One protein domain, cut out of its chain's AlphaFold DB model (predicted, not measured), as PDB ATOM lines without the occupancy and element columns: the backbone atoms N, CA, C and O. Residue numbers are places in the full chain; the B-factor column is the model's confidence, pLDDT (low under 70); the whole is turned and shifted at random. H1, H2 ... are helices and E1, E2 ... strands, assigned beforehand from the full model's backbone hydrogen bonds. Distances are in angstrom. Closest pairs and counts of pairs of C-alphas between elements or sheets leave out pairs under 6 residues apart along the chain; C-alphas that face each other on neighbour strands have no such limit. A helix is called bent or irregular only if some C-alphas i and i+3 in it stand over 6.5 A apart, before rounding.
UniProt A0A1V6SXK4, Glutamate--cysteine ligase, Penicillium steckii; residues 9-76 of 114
ATOM      1  N   CYS A   9      16.765   4.147  42.630       59.97
ATOM      2  CA  CYS A   9      16.446   3.634  43.954       59.97
ATOM      3  C   CYS A   9      15.682   2.306  43.861       59.97
ATOM      4  O   CYS A   9      14.602   2.238  43.265       59.97
ATOM      5  N   GLN A  10      16.248   1.263  44.464       63.47
ATOM      6  CA  GLN A  10      15.632  -0.046  44.665       63.47
ATOM      7  C   GLN A  10      15.294  -0.206  46.151       63.47
ATOM      8  O   GLN A  10      16.012   0.296  47.014       63.47
ATOM      9  N   GLN A  11      14.198  -0.903  46.446       55.88
ATOM     10  CA  GLN A  11      13.881  -1.341  47.803       55.88
ATOM     11  C   GLN A  11      14.189  -2.833  47.918       55.88
ATOM     12  O   GLN A  11      13.746  -3.617  47.076       55.88
ATOM     13  N   HIS A  12      14.941  -3.223  48.948       49.62
ATOM     14  CA  HIS A  12      15.089  -4.625  49.344       49.62
ATOM     15  C   HIS A  12      14.394  -4.873  50.684       49.62
ATOM     16  O   HIS A  12      14.086  -3.923  51.398       49.62
ATOM     17  N   GLY A  13      14.116  -6.150  50.969       51.34
ATOM     18  CA  GLY A  13      13.082  -6.702  51.860       51.34
ATOM     19  C   GLY A  13      12.960  -6.220  53.311       51.34
ATOM     20  O   GLY A  13      12.110  -6.760  54.006       51.34
ATOM     21  N   ASP A  14      13.700  -5.197  53.737       59.81
ATOM     22  CA  ASP A  14      13.668  -4.619  55.087       59.81
ATOM     23  C   ASP A  14      13.418  -3.091  55.091       59.81
ATOM     24  O   ASP A  14      13.626  -2.416  56.096       59.81
ATOM     25  N   GLY A  15      12.952  -2.513  53.974       63.47
ATOM     26  CA  GLY A  15      12.583  -1.091  53.887       63.47
ATOM     27  C   GLY A  15      13.753  -0.126  53.661       63.47
ATOM     28  O   GLY A  15      13.543   1.088  53.624       63.47
ATOM     29  N   GLU A  16      14.970  -0.636  53.462       70.25
ATOM     30  CA  GLU A  16      16.123   0.191  53.111       70.25
ATOM     31  C   GLU A  16      16.078   0.613  51.634       70.25
ATOM     32  O   GLU A  16      15.936  -0.209  50.723       70.25
ATOM     33  N   ILE A  17      16.197   1.924  51.407       77.75
ATOM     34  CA  ILE A  17      16.241   2.547  50.083       77.75
ATOM     35  C   ILE A  17      17.707   2.787  49.733       77.75
ATOM     36  O   ILE A  17      18.387   3.565  50.398       77.75
ATOM     37  N   TYR A  18      18.181   2.158  48.665       83.00
ATOM     38  CA  TYR A  18      19.524   2.383  48.132       83.00
ATOM     39  C   TYR A  18      19.464   2.532  46.617       83.00
ATOM     40  O   TYR A  18      18.541   2.040  45.966       83.00
ATOM     41  N   GLY A  19      20.458   3.202  46.038       86.38
ATOM     42  CA  GLY A  19      20.535   3.358  44.593       86.38
ATOM     43  C   GLY A  19      21.948   3.343  44.046       86.38
ATOM     44  O   GLY A  19      22.906   3.679  44.741       86.38
ATOM     45  N   LEU A  20      22.076   2.916  42.788       90.50
ATOM     46  CA  LEU A  20      23.353   2.951  42.081       90.50
ATOM     47  C   LEU A  20      23.707   4.403  41.754       90.50
ATOM     48  O   LEU A  20      22.967   5.072  41.033       90.50
ATOM     49  N   MET A  21      24.859   4.848  42.250       92.94
ATOM     50  CA  MET A  21      25.365   6.204  42.059       92.94
ATOM     51  C   MET A  21      26.862   6.178  41.750       92.94
ATOM     52  O   MET A  21      27.590   5.296  42.216       92.94
ATOM     53  N   THR A  22      27.332   7.142  40.963       96.00
ATOM     54  CA  THR A  22      28.773   7.366  40.775       96.00
ATOM     55  C   THR A  22      29.371   8.087  41.988       96.00
ATOM     56  O   THR A  22      28.651   8.667  42.801       96.00
ATOM     57  N   ALA A  23      30.703   8.089  42.117       96.69
ATOM     58  CA  ALA A  23      31.369   8.881  43.155       96.69
ATOM     59  C   ALA A  23      31.037  10.381  43.033       96.69
ATOM     60  O   ALA A  23      30.822  11.040  44.047       96.69
ATOM     61  N   ASP A  24      30.948  10.883  41.799       97.62
ATOM     62  CA  ASP A  24      30.534  12.251  41.487       97.62
ATOM     63  C   ASP A  24      29.115  12.532  41.995       97.62
ATOM     64  O   ASP A  24      28.904  13.476  42.744       97.62
ATOM     65  N   GLU A  25      28.158  11.648  41.709       96.56
ATOM     66  CA  GLU A  25      26.765  11.810  42.143       96.56
ATOM     67  C   GLU A  25      26.604  11.727  43.668       96.56
ATOM     68  O   GLU A  25      25.799  12.447  44.254       96.56
ATOM     69  N   ILE A  26      27.380  10.873  44.342       96.69
ATOM     70  CA  ILE A  26      27.353  10.765  45.808       96.69
ATOM     71  C   ILE A  26      27.886  12.052  46.456       96.69
ATOM     72  O   ILE A  26      27.337  12.533  47.447       96.69
ATOM     73  N   ILE A  27      28.970  12.613  45.926       97.94
ATOM     74  CA  ILE A  27      29.665  13.747  46.545       97.94
ATOM     75  C   ILE A  27      29.052  15.083  46.122       97.94
ATOM     76  O   ILE A  27      28.737  15.904  46.984       97.94
ATOM     77  N   ASN A  28      28.860  15.278  44.820       97.62
ATOM     78  CA  ASN A  28      28.420  16.525  44.192       97.62
ATOM     79  C   ASN A  28      26.908  16.573  43.931       97.62
ATOM     80  O   ASN A  28      26.375  17.651  43.685       97.62
ATOM     81  N   GLY A  29      26.220  15.433  44.031       96.25
ATOM     82  CA  GLY A  29      24.781  15.324  43.818       96.25
ATOM     83  C   GLY A  29      24.410  14.896  42.403       96.25
ATOM     84  O   GLY A  29      25.221  14.872  41.479       96.25
ATOM     85  N   GLU A  30      23.146  14.533  42.231       93.50
ATOM     86  CA  GLU A  30      22.593  14.161  40.937       93.50
ATOM     87  C   GLU A  30      22.125  15.405  40.178       93.50
ATOM     88  O   GLU A  30      21.378  16.229  40.700       93.50
ATOM     89  N   GLY A  31      22.482  15.512  38.895       85.62
ATOM     90  CA  GLY A  31      22.034  16.610  38.024       85.62
ATOM     91  C   GLY A  31      20.544  16.568  37.645       85.62
ATOM     92  O   GLY A  31      20.115  17.293  36.749       85.62
ATOM     93  N   THR A  32      19.751  15.695  38.268       85.75
ATOM     94  CA  THR A  32      18.326  15.501  37.982       85.75
ATOM     95  C   THR A  32      17.452  16.226  38.998       85.75
ATOM     96  O   THR A  32      17.722  16.202  40.196       85.75
ATOM     97  N   THR A  33      16.345  16.816  38.544       82.12
ATOM     98  CA  THR A  33      15.365  17.460  39.428       82.12
ATOM     99  C   THR A  33      14.823  16.467  40.462       82.12
ATOM    100  O   THR A  33      14.258  15.440  40.094       82.12
ATOM    101  N   GLY A  34      14.990  16.778  41.750       82.94
ATOM    102  CA  GLY A  34      14.579  15.904  42.858       82.94
ATOM    103  C   GLY A  34      15.528  14.734  43.147       82.94
ATOM    104  O   GLY A  34      15.176  13.874  43.951       82.94
ATOM    105  N   GLY A  35      16.700  14.687  42.505       87.31
ATOM    106  CA  GLY A  35      17.752  13.717  42.809       87.31
ATOM    107  C   GLY A  35      18.460  14.002  44.134       87.31
ATOM    108  O   GLY A  35      18.235  15.036  44.772       87.31
ATOM    109  N   PHE A  36      19.321  13.077  44.557       92.31
ATOM    110  CA  PHE A  36      20.109  13.255  45.771       92.31
ATOM    111  C   PHE A  36      20.986  14.515  45.661       92.31
ATOM    112  O   PHE A  36      21.724  14.651  44.686       92.31
ATOM    113  N   PRO A  37      20.954  15.435  46.643       94.94
ATOM    114  CA  PRO A  37      21.660  16.713  46.542       94.94
ATOM    115  C   PRO A  37      23.189  16.607  46.661       94.94
ATOM    116  O   PRO A  37      23.881  17.583  46.389       94.94
ATOM    117  N   GLY A  38      23.724  15.454  47.072       96.25
ATOM    118  CA  GLY A  38      25.157  15.255  47.278       96.25
ATOM    119  C   GLY A  38      25.608  15.560  48.704       96.25
ATOM    120  O   GLY A  38      25.033  16.390  49.414       96.25
ATOM    121  N   LEU A  39      26.672  14.888  49.139       97.81
ATOM    122  CA  LEU A  39      27.237  15.081  50.475       97.81
ATOM    123  C   LEU A  39      27.811  16.490  50.677       97.81
ATOM    124  O   LEU A  39      27.674  17.042  51.766       97.81
ATOM    125  N   LEU A  40      28.407  17.102  49.647       97.38
ATOM    126  CA  LEU A  40      28.946  18.463  49.751       97.38
ATOM    127  C   LEU A  40      27.859  19.492  50.049       97.38
ATOM    128  O   LEU A  40      28.050  20.347  50.910       97.38
ATOM    129  N   PHE A  41      26.702  19.386  49.392       96.75
ATOM    130  CA  PHE A  41      25.570  20.261  49.680       96.75
ATOM    131  C   PHE A  41      25.125  20.130  51.142       96.75
ATOM    132  O   PHE A  41      24.948  21.137  51.824       96.75
ATOM    133  N   ILE A  42      25.024  18.898  51.653       97.31
ATOM    134  CA  ILE A  42      24.656  18.634  53.053       97.31
ATOM    135  C   ILE A  42      25.674  19.257  54.020       97.31
ATOM    136  O   ILE A  42      25.279  19.862  55.018       97.31
ATOM    137  N   VAL A  43      26.974  19.170  53.714       97.19
ATOM    138  CA  VAL A  43      28.033  19.830  54.496       97.19
ATOM    139  C   VAL A  43      27.849  21.350  54.500       97.19
ATOM    140  O   VAL A  43      27.896  21.957  55.569       97.19
ATOM    141  N   HIS A  44      27.583  21.974  53.350       96.00
ATOM    142  CA  HIS A  44      27.337  23.418  53.283       96.00
ATOM    143  C   HIS A  44      26.088  23.829  54.079       96.00
ATOM    144  O   HIS A  44      26.164  24.762  54.877       96.00
ATOM    145  N   CYS A  45      24.983  23.083  53.971       96.81
ATOM    146  CA  CYS A  45      23.793  23.313  54.793       96.81
ATOM    147  C   CYS A  45      24.088  23.206  56.294       96.81
ATOM    148  O   CYS A  45      23.544  23.977  57.083       96.81
ATOM    149  N   TYR A  46      24.953  22.276  56.702       96.38
ATOM    150  CA  TYR A  46      25.366  22.152  58.095       96.38
ATOM    151  C   TYR A  46      26.196  23.358  58.560       96.38
ATOM    152  O   TYR A  46      25.943  23.897  59.637       96.38
ATOM    153  N   LEU A  47      27.140  23.834  57.742       95.75
ATOM    154  CA  LEU A  47      27.920  25.041  58.043       95.75
ATOM    155  C   LEU A  47      27.027  26.291  58.138       95.75
ATOM    156  O   LEU A  47      27.266  27.161  58.983       95.75
ATOM    157  N   ASP A  48      25.985  26.375  57.307       96.00
ATOM    158  CA  ASP A  48      24.951  27.418  57.359       96.00
ATOM    159  C   ASP A  48      24.109  27.330  58.626       96.00
ATOM    160  O   ASP A  48      23.964  28.324  59.340       96.00
ATOM    161  N   TYR A  49      23.618  26.136  58.953       96.88
ATOM    162  CA  TYR A  49      22.848  25.879  60.165       96.88
ATOM    163  C   TYR A  49      23.628  26.252  61.433       96.88
ATOM    164  O   TYR A  49      23.099  26.925  62.320       96.88
ATOM    165  N   MET A  50      24.909  25.882  61.487       96.88
ATOM    166  CA  MET A  50      25.803  26.201  62.601       96.88
ATOM    167  C   MET A  50      26.250  27.667  62.626       96.88
ATOM    168  O   MET A  50      26.906  28.077  63.581       96.88
ATOM    169  N   LYS A  51      25.904  28.465  61.602       96.00
ATOM    170  CA  LYS A  51      26.365  29.852  61.427       96.00
ATOM    171  C   LYS A  51      27.889  29.964  61.537       96.00
ATOM    172  O   LYS A  51      28.402  30.877  62.184       96.00
ATOM    173  N   ALA A  52      28.599  29.019  60.915       94.12
ATOM    174  CA  ALA A  52      30.056  28.978  60.931       94.12
ATOM    175  C   ALA A  52      30.638  30.322  60.438       94.12
ATOM    176  O   ALA A  52      30.187  30.808  59.390       94.12
ATOM    177  N   PRO A  53      31.611  30.920  61.151       96.56
ATOM    178  CA  PRO A  53      32.263  32.156  60.732       96.56
ATOM    179  C   PRO A  53      32.874  32.040  59.334       96.56
ATOM    180  O   PRO A  53      33.395  30.989  58.963       96.56
ATOM    181  N   GLU A  54      32.889  33.143  58.586       95.12
ATOM    182  CA  GLU A  54      33.476  33.217  57.238       95.12
ATOM    183  C   GLU A  54      34.911  32.675  57.201       95.12
ATOM    184  O   GLU A  54      35.224  31.797  56.409       95.12
ATOM    185  N   LYS A  55      35.742  33.064  58.172       96.25
ATOM    186  CA  LYS A  55      37.126  32.581  58.287       96.25
ATOM    187  C   LYS A  55      37.243  31.051  58.381       96.25
ATOM    188  O   LYS A  55      38.188  30.468  57.851       96.25
ATOM    189  N   GLU A  56      36.326  30.391  59.089       94.94
ATOM    190  CA  GLU A  56      36.324  28.925  59.192       94.94
ATOM    191  C   GLU A  56      35.887  28.285  57.873       94.94
ATOM    192  O   GLU A  56      36.475  27.292  57.448       94.94
ATOM    193  N   ARG A  57      34.917  28.895  57.183       94.81
ATOM    194  CA  ARG A  57      34.475  28.463  55.850       94.81
ATOM    195  C   ARG A  57      35.600  28.576  54.830       94.81
ATOM    196  O   ARG A  57      35.868  27.600  54.139       94.81
ATOM    197  N   ASP A  58      36.314  29.698  54.814       96.31
ATOM    198  CA  ASP A  58      37.464  29.923  53.929       96.31
ATOM    199  C   ASP A  58      38.584  28.910  54.177       96.31
ATOM    200  O   ASP A  58      39.278  28.491  53.253       96.31
ATOM    201  N   THR A  59      38.754  28.486  55.431       96.62
ATOM    202  CA  THR A  59      39.740  27.460  55.794       96.62
ATOM    203  C   THR A  59      39.318  26.075  55.295       96.62
ATOM    204  O   THR A  59      40.171  25.266  54.930       96.62
ATOM    205  N   ILE A  60      38.015  25.782  55.281       96.44
ATOM    206  CA  ILE A  60      37.472  24.468  54.917       96.44
ATOM    207  C   ILE A  60      37.276  24.310  53.401       96.44
ATOM    208  O   ILE A  60      37.474  23.210  52.878       96.44
ATOM    209  N   GLU A  61      36.928  25.380  52.683       96.69
ATOM    210  CA  GLU A  61      36.588  25.327  51.253       96.69
ATOM    211  C   GLU A  61      37.665  24.658  50.377       96.69
ATOM    212  O   GLU A  61      37.295  23.832  49.541       96.69
ATOM    213  N   PRO A  62      38.982  24.877  50.570       97.38
ATOM    214  CA  PRO A  62      40.002  24.185  49.780       97.38
ATOM    215  C   PRO A  62      39.957  22.657  49.932       97.38
ATOM    216  O   PRO A  62      40.181  21.928  48.964       97.38
ATOM    217  N   TYR A  63      39.630  22.151  51.127       97.19
ATOM    218  CA  TYR A  63      39.469  20.713  51.352       97.19
ATOM    219  C   TYR A  63      38.219  20.180  50.651       97.19
ATOM    220  O   TYR A  63      38.272  19.122  50.020       97.19
ATOM    221  N   LEU A  64      37.109  20.921  50.723       97.56
ATOM    222  CA  LEU A  64      35.862  20.558  50.049       97.56
ATOM    223  C   LEU A  64      36.016  20.587  48.525       97.56
ATOM    224  O   LEU A  64      35.561  19.659  47.858       97.56
ATOM    225  N   SER A  65      36.728  21.574  47.977       97.38
ATOM    226  CA  SER A  65      37.040  21.652  46.547       97.38
ATOM    227  C   SER A  65      37.892  20.471  46.086       97.38
ATOM    228  O   SER A  65      37.603  19.866  45.061       97.38
ATOM    229  N   LEU A  66      38.901  20.063  46.863       97.38
ATOM    230  CA  LEU A  66      39.702  18.884  46.522       97.38
ATOM    231  C   LEU A  66      38.851  17.603  46.468       97.38
ATOM    232  O   LEU A  66      39.071  16.744  45.612       97.38
ATOM    233  N   ILE A  67      37.889  17.457  47.383       97.88
ATOM    234  CA  ILE A  67      36.957  16.322  47.406       97.88
ATOM    235  C   ILE A  67      36.012  16.379  46.194       97.88
ATOM    236  O   ILE A  67      35.865  15.370  45.501       97.88
ATOM    237  N   ARG A  68      35.444  17.558  45.903       97.94
ATOM    238  CA  ARG A  68      34.595  17.853  44.734       97.94
ATOM    239  C   ARG A  68      35.276  17.445  43.426       97.94
ATOM    240  O   ARG A  68      34.709  16.695  42.628       97.94
ATOM    241  N   ASP A  69      36.516  17.887  43.236       97.94
ATOM    242  CA  ASP A  69      37.267  17.692  41.995       97.94
ATOM    243  C   ASP A  69      37.752  16.248  41.827       97.94
ATOM    244  O   ASP A  69      37.828  15.738  40.709       97.94
ATOM    245  N   ARG A  70      38.064  15.552  42.928       97.69
ATOM    246  CA  ARG A  70      38.415  14.123  42.884       97.69
ATOM    247  C   ARG A  70      37.219  13.241  42.561       97.69
ATOM    248  O   ARG A  70      37.379  12.262  41.837       97.69
ATOM    249  N   ALA A  71      36.046  13.571  43.098       97.62
ATOM    250  CA  ALA A  71      34.822  12.823  42.837       97.62
ATOM    251  C   ALA A  71      34.353  12.973  41.382       97.62
ATOM    252  O   ALA A  71      33.989  11.976  40.762       97.62
ATOM    253  N   SER A  72      34.455  14.187  40.826       96.94
ATOM    254  CA  SER A  72      34.144  14.483  39.416       96.94
ATOM    255  C   SER A  72      35.215  14.006  38.428       96.94
ATOM    256  O   SER A  72      34.976  13.938  37.223       96.94
ATOM    257  N   GLY A  73      36.408  13.661  38.919       95.19
ATOM    258  CA  GLY A  73      37.534  13.210  38.100       95.19
ATOM    259  C   GLY A  73      38.341  14.336  37.445       95.19
ATOM    260  O   GLY A  73      39.271  14.034  36.698       95.19
ATOM    261  N   ILE A  74      38.039  15.607  37.740       95.69
ATOM    262  CA  ILE A  74      38.838  16.773  37.317       95.69
ATOM    263  C   ILE A  74      40.244  16.695  37.926       95.69
ATOM    264  O   ILE A  74      41.242  16.880  37.230       95.69
ATOM    265  N   SER A  75      40.325  16.384  39.223       94.88
ATOM    266  CA  SER A  75      41.588  16.181  39.929       94.88
ATOM    267  C   SER A  75      41.879  14.683  40.064       94.88
ATOM    268  O   SER A  75      41.066  13.945  40.632       94.88
ATOM    269  N   PRO A  76      43.025  14.179  39.573       94.75
ATOM    270  CA  PRO A  76      43.335  12.762  39.671       94.75
ATOM    271  C   PRO A  76      43.576  12.344  41.125       94.75
ATOM    272  O   PRO A  76      44.203  13.043  41.924       94.75
TER     273      PRO A  76
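AT A GLANCE: This is residues 9 to 76 of the 114 residues of the protein "Glutamate--cysteine ligase" of Penicillium steckii (UniProt A0A1V6SXK4). A small two-strand hairpin, E1 and E2, lies at one end of the domain, away from a thin helical body. In that body H2 and the longer H3 run back along each other as a loose helical hairpin, and short H1 lies at its open end, nearly in line with them, between the first residues of H2 and the last residues of H3. The printed part has 68 residues, in the order E1, E2, H1, H2, H3; the sheet is antiparallel and the class is mostly helix. The whole is loose, with a radius of gyration of the C-alphas of 14.6 A and spans of 46 by 31 by 22 A.

HOW THE PARTS SIT: Strands E1, residues 9 to 12, and E2, residues 16 to 19, are antiparallel at 142 degrees, with N 10 and O 18 2.8 A apart, within hydrogen-bond range. E1 is apart from H1, residues 23 to 28, and both strands are apart from H2, residues 39 to 49, and H3, residues 54 to 72. H1 touches H2, the same way at a shallow tilt of 24 degrees; the closest C-alphas, of Ile 27 and Leu 39, are 4.8 A apart. Residues 67 to 72 of H3 alone touch H1, opposite ways at a shallow tilt of 29 degrees; the closest C-alphas, of Asp 24 and Ala 71, are 4.5 A apart. H2 and H3, a helical hairpin, only just touch, with 3 pairs of C-alphas within 8 A; the closest, of Leu 40 and Leu 64, are 7.2 A apart, at a shallow tilt of 13 degrees. Helix packing is mostly aligned, the helices' lines at shallow tilts. In H1 and H2 every O i to N i+4 pair is within hydrogen-bond range; in H3 13 of 15 are.

IN THESE COORDINATES: E1 begins at C-alpha 9 (16.446, 3.634, 43.954). H2 is 15.2 A long. H3 is 25.9 A long, with a kink of 36 degrees near residue 61, and only just irregular, C-alphas 59 and 62 being 6.9 A apart; it ends at C-alpha 72 (34.144, 14.483, 39.416).

THE WHOLE: The C-alphas farthest apart, of Gly 13 and Lys 55, are 46.5 A apart. The printed part has no cut and no long link. Residues 9 to 15 have pLDDT under 70.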